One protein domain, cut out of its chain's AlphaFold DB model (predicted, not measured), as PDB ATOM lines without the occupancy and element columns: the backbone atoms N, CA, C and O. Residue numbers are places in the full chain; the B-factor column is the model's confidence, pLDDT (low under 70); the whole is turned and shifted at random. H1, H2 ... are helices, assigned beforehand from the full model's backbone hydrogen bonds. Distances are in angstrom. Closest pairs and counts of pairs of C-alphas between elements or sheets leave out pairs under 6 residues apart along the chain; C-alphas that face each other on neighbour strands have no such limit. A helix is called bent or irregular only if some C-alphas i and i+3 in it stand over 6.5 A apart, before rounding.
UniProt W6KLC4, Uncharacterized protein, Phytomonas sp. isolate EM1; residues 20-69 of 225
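What this domain is: This is residues 20 to 69 of the 225 residues of an uncharacterized protein of Phytomonas sp. isolate EM1 (UniProt W6KLC4). Two long helices, H1 and H2, meet near their ends as an L, and the short helix H3 folds back beside the last part of H2 to make a helical hairpin at the far end. The first ten residues, 20 to 29 of H1, stick out free as an arm of the L. The printed part has 50 residues, with three named helices in the order H1, H2, H3 and no named strand, and its class is all helix. It is only just extended, close to loose, with a radius of gyration of the C-alphas of 14.7 A, and it is elongated, spanning 42 by 24 by 16 A.

How they stand to each other: Start at H1, residues 20 to 36, and go on to H2, residues 39 to 54. They touch only at the corner by their link, and only just, with 3 pairs of C-alphas within 8 A. Look there at the closest C-alphas, those of Leu 34 and Met 40, 5.1 A apart. H1 touches H2 with residues 31 to 35 alone, and H2 touches H1 with residues 40 to 41 alone. The lines of the two helices stand about perpendicular, at 89 degrees. Next comes H3, residues 59 to 66, which touches H2. The closest C-alphas of these two are those of Leu 52 and Ser 62, 6.3 A apart, and on H2 residues 48 to 52 alone take part. H2 and H3 form a helical hairpin, running opposite ways at a shallow tilt of 23 degrees. H1 and H3 are apart. In the backbones of H1, H2 and H3, every O i to N i+4 pair is within hydrogen-bond range.

Where its parts are: Find C-alpha 20 at (89.321, 95.048, 92.771); from there H1 runs 24.0 A to C-alpha 36. Pick up H2 at C-alpha 39, at (109.279, 105.042, 80.819); it runs 22.4 A to C-alpha 54. H3 begins at C-alpha 59 and ends at C-alpha 66, at (118.280, 101.194, 96.999), 10.2 A from its first C-alpha. None of the three helices is bent.

The domain as a whole: The two C-alphas farthest apart are those of Gln 22 and Gly 57, at 42.8 A. Without residues 20 to 29, which stand free, the body has 40 residues and spans 36 by 14 by 14 A. The printed part has no cut. The link from H1 to H2, of 2 residues, and the link from H2 to H3, of 4 residues, are both tight. Read the B-factor column for the model's confidence: the mean pLDDT of the printed part is 81.6, and residues 56 to 57 and residue 69 are under 70.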
ATOM      1  N   ASN A  20      87.932  95.345  92.409       81.75
ATOM      2  CA  ASN A  20      89.321  95.048  92.771       81.75
ATOM      3  C   ASN A  20      90.066  94.305  91.650       81.75
ATOM      4  O   ASN A  20      91.242  94.571  91.422       81.75
ATOM      5  N   THR A  21      89.390  93.404  90.934       84.25
ATOM      6  CA  THR A  21      89.977  92.684  89.793       84.25
ATOM      7  C   THR A  21      90.258  93.639  88.635       84.25
ATOM      8  O   THR A  21      91.383  93.678  88.144       84.25
ATOM      9  N   GLN A  22      89.299  94.496  88.276       85.56
ATOM     10  CA  GLN A  22      89.475  95.537  87.259       85.56
ATOM     11  C   GLN A  22      90.584  96.531  87.639       85.56
ATOM     12  O   GLN A  22      91.338  96.978  86.777       85.56
ATOM     13  N   LEU A  23      90.735  96.856  88.928       87.00
ATOM     14  CA  LEU A  23      91.816  97.715  89.412       87.00
ATOM     15  C   LEU A  23      93.194  97.053  89.245       87.00
ATOM     16  O   LEU A  23      94.147  97.717  88.838       87.00
ATOM     17  N   LEU A  24      93.304  95.754  89.536       89.75
ATOM     18  CA  LEU A  24      94.542  94.992  89.340       89.75
ATOM     19  C   LEU A  24      94.889  94.845  87.855       89.75
ATOM     20  O   LEU A  24      96.053  94.988  87.482       89.75
ATOM     21  N   GLU A  25      93.892  94.608  87.002       88.31
ATOM     22  CA  GLU A  25      94.063  94.562  85.548       88.31
ATOM     23  C   GLU A  25      94.505  95.919  84.993       88.31
ATOM     24  O   GLU A  25      95.445  95.982  84.202       88.31
ATOM     25  N   LEU A  26      93.903  97.015  85.465       88.19
ATOM     26  CA  LEU A  26      94.307  98.370  85.099       88.19
ATOM     27  C   LEU A  26      95.735  98.677  85.562       88.19
ATOM     28  O   LEU A  26      96.510  99.271  84.814       88.19
ATOM     29  N   GLN A  27      96.108  98.256  86.773       89.88
ATOM     30  CA  GLN A  27      97.476  98.393  87.270       89.88
ATOM     31  C   GLN A  27      98.464  97.608  86.398       89.88
ATOM     32  O   GLN A  27      99.525  98.136  86.062       89.88
ATOM     33  N   GLY A  28      98.117  96.375  86.017       86.62
ATOM     34  CA  GLY A  28      98.903  95.560  85.092       86.62
ATOM     35  C   GLY A  28      99.075  96.252  83.742       86.62
ATOM     36  O   GLY A  28     100.200  96.497  83.321       86.62
ATOM     37  N   ALA A  29      97.971  96.691  83.133       87.75
ATOM     38  CA  ALA A  29      97.973  97.404  81.858       87.75
ATOM     39  C   ALA A  29      98.790  98.706  81.909       87.75
ATOM     40  O   ALA A  29      99.502  99.035  80.962       87.75
ATOM     41  N   PHE A  30      98.735  99.436  83.025       86.69
ATOM     42  CA  PHE A  30      99.522 100.649  83.227       86.69
ATOM     43  C   PHE A  30     101.023 100.353  83.350       86.69
ATOM     44  O   PHE A  30     101.843 101.034  82.732       86.69
ATOM     45  N   ILE A  31     101.400  99.326  84.116       88.12
ATOM     46  CA  ILE A  31     102.795  98.887  84.240       88.12
ATOM     47  C   ILE A  31     103.329  98.409  82.888       88.12
ATOM     48  O   ILE A  31     104.450  98.771  82.519       88.12
ATOM     49  N   ASP A  32     102.533  97.652  82.140       87.12
ATOM     50  CA  ASP A  32     102.898  97.148  80.819       87.12
ATOM     51  C   ASP A  32     103.054  98.292  79.818       87.12
ATOM     52  O   ASP A  32     104.059  98.353  79.115       87.12
ATOM     53  N   ALA A  33     102.140  99.267  79.809       88.38
ATOM     54  CA  ALA A  33     102.254 100.461  78.974       88.38
ATOM     55  C   ALA A  33     103.532 101.256  79.286       88.38
ATOM     56  O   ALA A  33     104.307 101.577  78.382       88.38
ATOM     57  N   LEU A  34     103.812 101.514  80.567       84.44
ATOM     58  CA  LEU A  34     105.038 102.195  80.989       84.44
ATOM     59  C   LEU A  34     106.305 101.402  80.647       84.44
ATOM     60  O   LEU A  34     107.357 102.002  80.404       84.44
ATOM     61  N   THR A  35     106.231 100.073  80.656       85.62
ATOM     62  CA  THR A  35     107.351  99.193  80.306       85.62
ATOM     63  C   THR A  35     107.592  99.199  78.799       85.62
ATOM     64  O   THR A  35     108.724  99.424  78.377       85.62
ATOM     65  N   ASN A  36     106.536  99.060  77.996       85.19
ATOM     66  CA  ASN A  36     106.594  99.081  76.533       85.19
ATOM     67  C   ASN A  36     107.066 100.438  75.990       85.19
ATOM     68  O   ASN A  36     107.793 100.489  75.006       85.19
ATOM     69  N   MET A  37     106.724 101.538  76.668       84.94
ATOM     70  CA  MET A  37     107.221 102.881  76.340       84.94
ATOM     71  C   MET A  37     108.637 103.167  76.879       84.94
ATOM     72  O   MET A  37     109.164 104.264  76.691       84.94
ATOM     73  N   GLY A  38     109.254 102.238  77.620       80.31
ATOM     74  CA  GLY A  38     110.565 102.435  78.255       80.31
ATOM     75  C   GLY A  38     110.586 103.487  79.379       80.31
ATOM     76  O   GLY A  38     111.649 103.816  79.912       80.31
ATOM     77  N   LEU A  39     109.425 104.018  79.778       86.19
ATOM     78  CA  LEU A  39     109.279 105.042  80.819       86.19
ATOM     79  C   LEU A  39     109.495 104.472  82.221       86.19
ATOM     80  O   LEU A  39     110.058 105.149  83.081       86.19
ATOM     81  N   MET A  40     109.113 103.213  82.446       84.00
ATOM     82  CA  MET A  40     109.292 102.537  83.733       84.00
ATOM     83  C   MET A  40     110.770 102.488  84.152       84.00
ATOM     84  O   MET A  40     111.094 102.697  85.320       84.00
ATOM     85  N   GLY A  41     111.678 102.250  83.199       81.06
ATOM     86  CA  GLY A  41     113.122 102.251  83.452       81.06
ATOM     87  C   GLY A  41     113.633 103.630  83.873       81.06
ATOM     88  O   GLY A  41     114.343 103.744  84.871       81.06
ATOM     89  N   LYS A  42     113.196 104.685  83.172       85.00
ATOM     90  CA  LYS A  42     113.544 106.079  83.493       85.00
ATOM     91  C   LYS A  42     113.037 106.479  84.876       85.00
ATOM     92  O   LYS A  42     113.804 107.019  85.668       85.00
ATOM     93  N   LEU A  43     111.779 106.161  85.186       83.62
ATOM     94  CA  LEU A  43     111.172 106.463  86.482       83.62
ATOM     95  C   LEU A  43     111.917 105.753  87.620       83.62
ATOM     96  O   LEU A  43     112.233 106.376  88.629       83.62
ATOM     97  N   LYS A  44     112.254 104.469  87.442       85.62
ATOM     98  CA  LYS A  44     113.046 103.710  88.421       85.62
ATOM     99  C   LYS A  44     114.426 104.323  88.643       85.62
ATOM    100  O   LYS A  44     114.813 104.488  89.795       85.62
ATOM    101  N   ALA A  45     115.137 104.681  87.573       82.25
ATOM    102  CA  ALA A  45     116.463 105.295  87.660       82.25
ATOM    103  C   ALA A  45     116.412 106.674  88.339       82.25
ATOM    104  O   ALA A  45     117.193 106.968  89.236       82.25
ATOM    105  N   GLN A  46     115.430 107.508  87.995       86.69
ATOM    106  CA  GLN A  46     115.244 108.810  88.638       86.69
ATOM    107  C   GLN A  46     114.895 108.677  90.123       86.69
ATOM    108  O   GLN A  46     115.504 109.346  90.953       86.69
ATOM    109  N   LEU A  47     113.959 107.792  90.484       84.38
ATOM    110  CA  LEU A  47     113.605 107.535  91.885       84.38
ATOM    111  C   LEU A  47     114.804 107.009  92.677       84.38
ATOM    112  O   LEU A  47     115.047 107.450  93.799       84.38
ATOM    113  N   ARG A  48     115.579 106.102  92.073       84.69
ATOM    114  CA  ARG A  48     116.824 105.580  92.632       84.69
ATOM    115  C   ARG A  48     117.843 106.695  92.858       84.69
ATOM    116  O   ARG A  48     118.345 106.822  93.971       84.69
ATOM    117  N   ALA A  49     118.103 107.529  91.856       82.75
ATOM    118  CA  ALA A  49     119.004 108.668  91.974       82.75
ATOM    119  C   ALA A  49     118.546 109.648  93.064       82.75
ATOM    120  O   ALA A  49     119.337 110.031  93.918       82.75
ATOM    121  N   VAL A  50     117.263 110.009  93.113       84.62
ATOM    122  CA  VAL A  50     116.729 110.905  94.152       84.62
ATOM    123  C   VAL A  50     116.902 110.300  95.544       84.62
ATOM    124  O   VAL A  50     117.376 110.986  96.449       84.62
ATOM    125  N   ALA A  51     116.587 109.015  95.723       83.44
ATOM    126  CA  ALA A  51     116.814 108.325  96.987       83.44
ATOM    127  C   ALA A  51     118.300 108.362  97.376       83.44
ATOM    128  O   ALA A  51     118.633 108.752  98.491       83.44
ATOM    129  N   LEU A  52     119.211 108.057  96.451       80.69
ATOM    130  CA  LEU A  52     120.652 108.129  96.704       80.69
ATOM    131  C   LEU A  52     121.131 109.547  97.036       80.69
ATOM    132  O   LEU A  52     121.985 109.704  97.905       80.69
ATOM    133  N   ALA A  53     120.570 110.576  96.397       78.50
ATOM    134  CA  ALA A  53     120.890 111.975  96.671       78.50
ATOM    135  C   ALA A  53     120.412 112.440  98.055       78.50
ATOM    136  O   ALA A  53     121.101 113.236  98.694       78.50
ATOM    137  N   LEU A  54     119.251 111.957  98.512       80.75
ATOM    138  CA  LEU A  54     118.672 112.296  99.816       80.75
ATOM    139  C   LEU A  54     119.319 111.518 100.965       80.75
ATOM    140  O   LEU A  54     119.504 112.060 102.049       80.75
ATOM    141  N   LEU A  55     119.688 110.260 100.725       78.75
ATOM    142  CA  LEU A  55     120.302 109.371 101.715       78.75
ATOM    143  C   LEU A  55     121.826 109.558 101.825       78.75
ATOM    144  O   LEU A  55     122.515 108.735 102.434       78.75
ATOM    145  N   ARG A  56     122.368 110.628 101.225       66.31
ATOM    146  CA  ARG A  56     123.800 110.944 101.240       66.31
ATOM    147  C   ARG A  56     124.326 110.986 102.678       66.31
ATOM    148  O   ARG A  56     123.911 111.822 103.471       66.31
ATOM    149  N   GLY A  57     125.277 110.100 102.980       63.03
ATOM    150  CA  GLY A  57     126.019 110.079 104.244       63.03
ATOM    151  C   GLY A  57     125.922 108.773 105.033       63.03
ATOM    152  O   GLY A  57     126.841 108.488 105.796       63.03
ATOM    153  N   ASP A  58     124.886 107.954 104.816       74.50
ATOM    154  CA  ASP A  58     124.757 106.644 105.470       74.50
ATOM    155  C   ASP A  58     124.736 105.497 104.439       74.50
ATOM    156  O   ASP A  58     123.717 105.263 103.773       74.50
ATOM    157  N   PRO A  59     125.847 104.749 104.292       72.44
ATOM    158  CA  PRO A  59     125.931 103.649 103.339       72.44
ATOM    159  C   PRO A  59     124.985 102.490 103.686       72.44
ATOM    160  O   PRO A  59     124.546 101.788 102.778       72.44
ATOM    161  N   ASN A  60     124.621 102.299 104.959       76.50
ATOM    162  CA  ASN A  60     123.696 101.239 105.367       76.50
ATOM    163  C   ASN A  60     122.254 101.594 105.000       76.50
ATOM    164  O   ASN A  60     121.498 100.736 104.548       76.50
ATOM    165  N   LEU A  61     121.883 102.867 105.154       74.50
ATOM    166  CA  LEU A  61     120.556 103.357 104.789       74.50
ATOM    167  C   LEU A  61     120.362 103.374 103.267       74.50
ATOM    168  O   LEU A  61     119.319 102.958 102.766       74.50
ATOM    169  N   SER A  62     121.398 103.780 102.530       75.69
ATOM    170  CA  SER A  62     121.442 103.687 101.067       75.69
ATOM    171  C   SER A  62     121.307 102.235 100.587       75.69
ATOM    172  O   SER A  62     120.453 101.936  99.750       75.69
ATOM    173  N   LEU A  63     122.065 101.311 101.192       77.94
ATOM    174  CA  LEU A  63     121.985  99.880 100.894       77.94
ATOM    175  C   LEU A  63     120.584  99.308 101.161       77.94
ATOM    176  O   LEU A  63     120.088  98.521 100.360       77.94
ATOM    177  N   ALA A  64     119.936  99.705 102.256       76.75
ATOM    178  CA  ALA A  64     118.599  99.227 102.605       76.75
ATOM    179  C   ALA A  64     117.504  99.762 101.667       76.75
ATOM    180  O   ALA A  64     116.569  99.035 101.339       76.75
ATOM    181  N   ALA A  65     117.607 101.020 101.233       76.06
ATOM    182  CA  ALA A  65     116.585 101.661 100.408       76.06
ATOM    183  C   ALA A  65     116.727 101.347  98.913       76.06
ATOM    184  O   ALA A  65     115.732 101.255  98.196       76.06
ATOM    185  N   VAL A  66     117.963 101.214  98.432       75.81
ATOM    186  CA  VAL A  66     118.280 101.194  96.999       75.81
ATOM    187  C   VAL A  66     119.055  99.931  96.592       75.81
ATOM    188  O   VAL A  66     119.166  99.606  95.406       75.81
ATOM    189  N   GLY A  67     119.556  99.159  97.555       74.50
ATOM    190  CA  GLY A  67     120.415  98.008  97.296       74.50
ATOM    191  C   GLY A  67     121.875  98.412  97.060       74.50
ATOM    192  O   GLY A  67     122.245  99.575  97.227       74.50
ATOM    193  N   PRO A  68     122.742  97.452  96.694       71.44
ATOM    194  CA  PRO A  68     124.165  97.713  96.540       71.44
ATOM    195  C   PRO A  68     124.411  98.768  95.459       71.44
ATOM    196  O   PRO A  68     123.911  98.674  94.334       71.44
ATOM    197  N   THR A  69     125.200  99.778  95.810       69.38
ATOM    198  CA  THR A  69     125.692 100.812  94.902       69.38
ATOM    199  C   THR A  69     127.185 100.611  94.689       69.38
ATOM    200  O   THR A  69     127.952 100.425  95.634       69.38
TER     201      THR A  69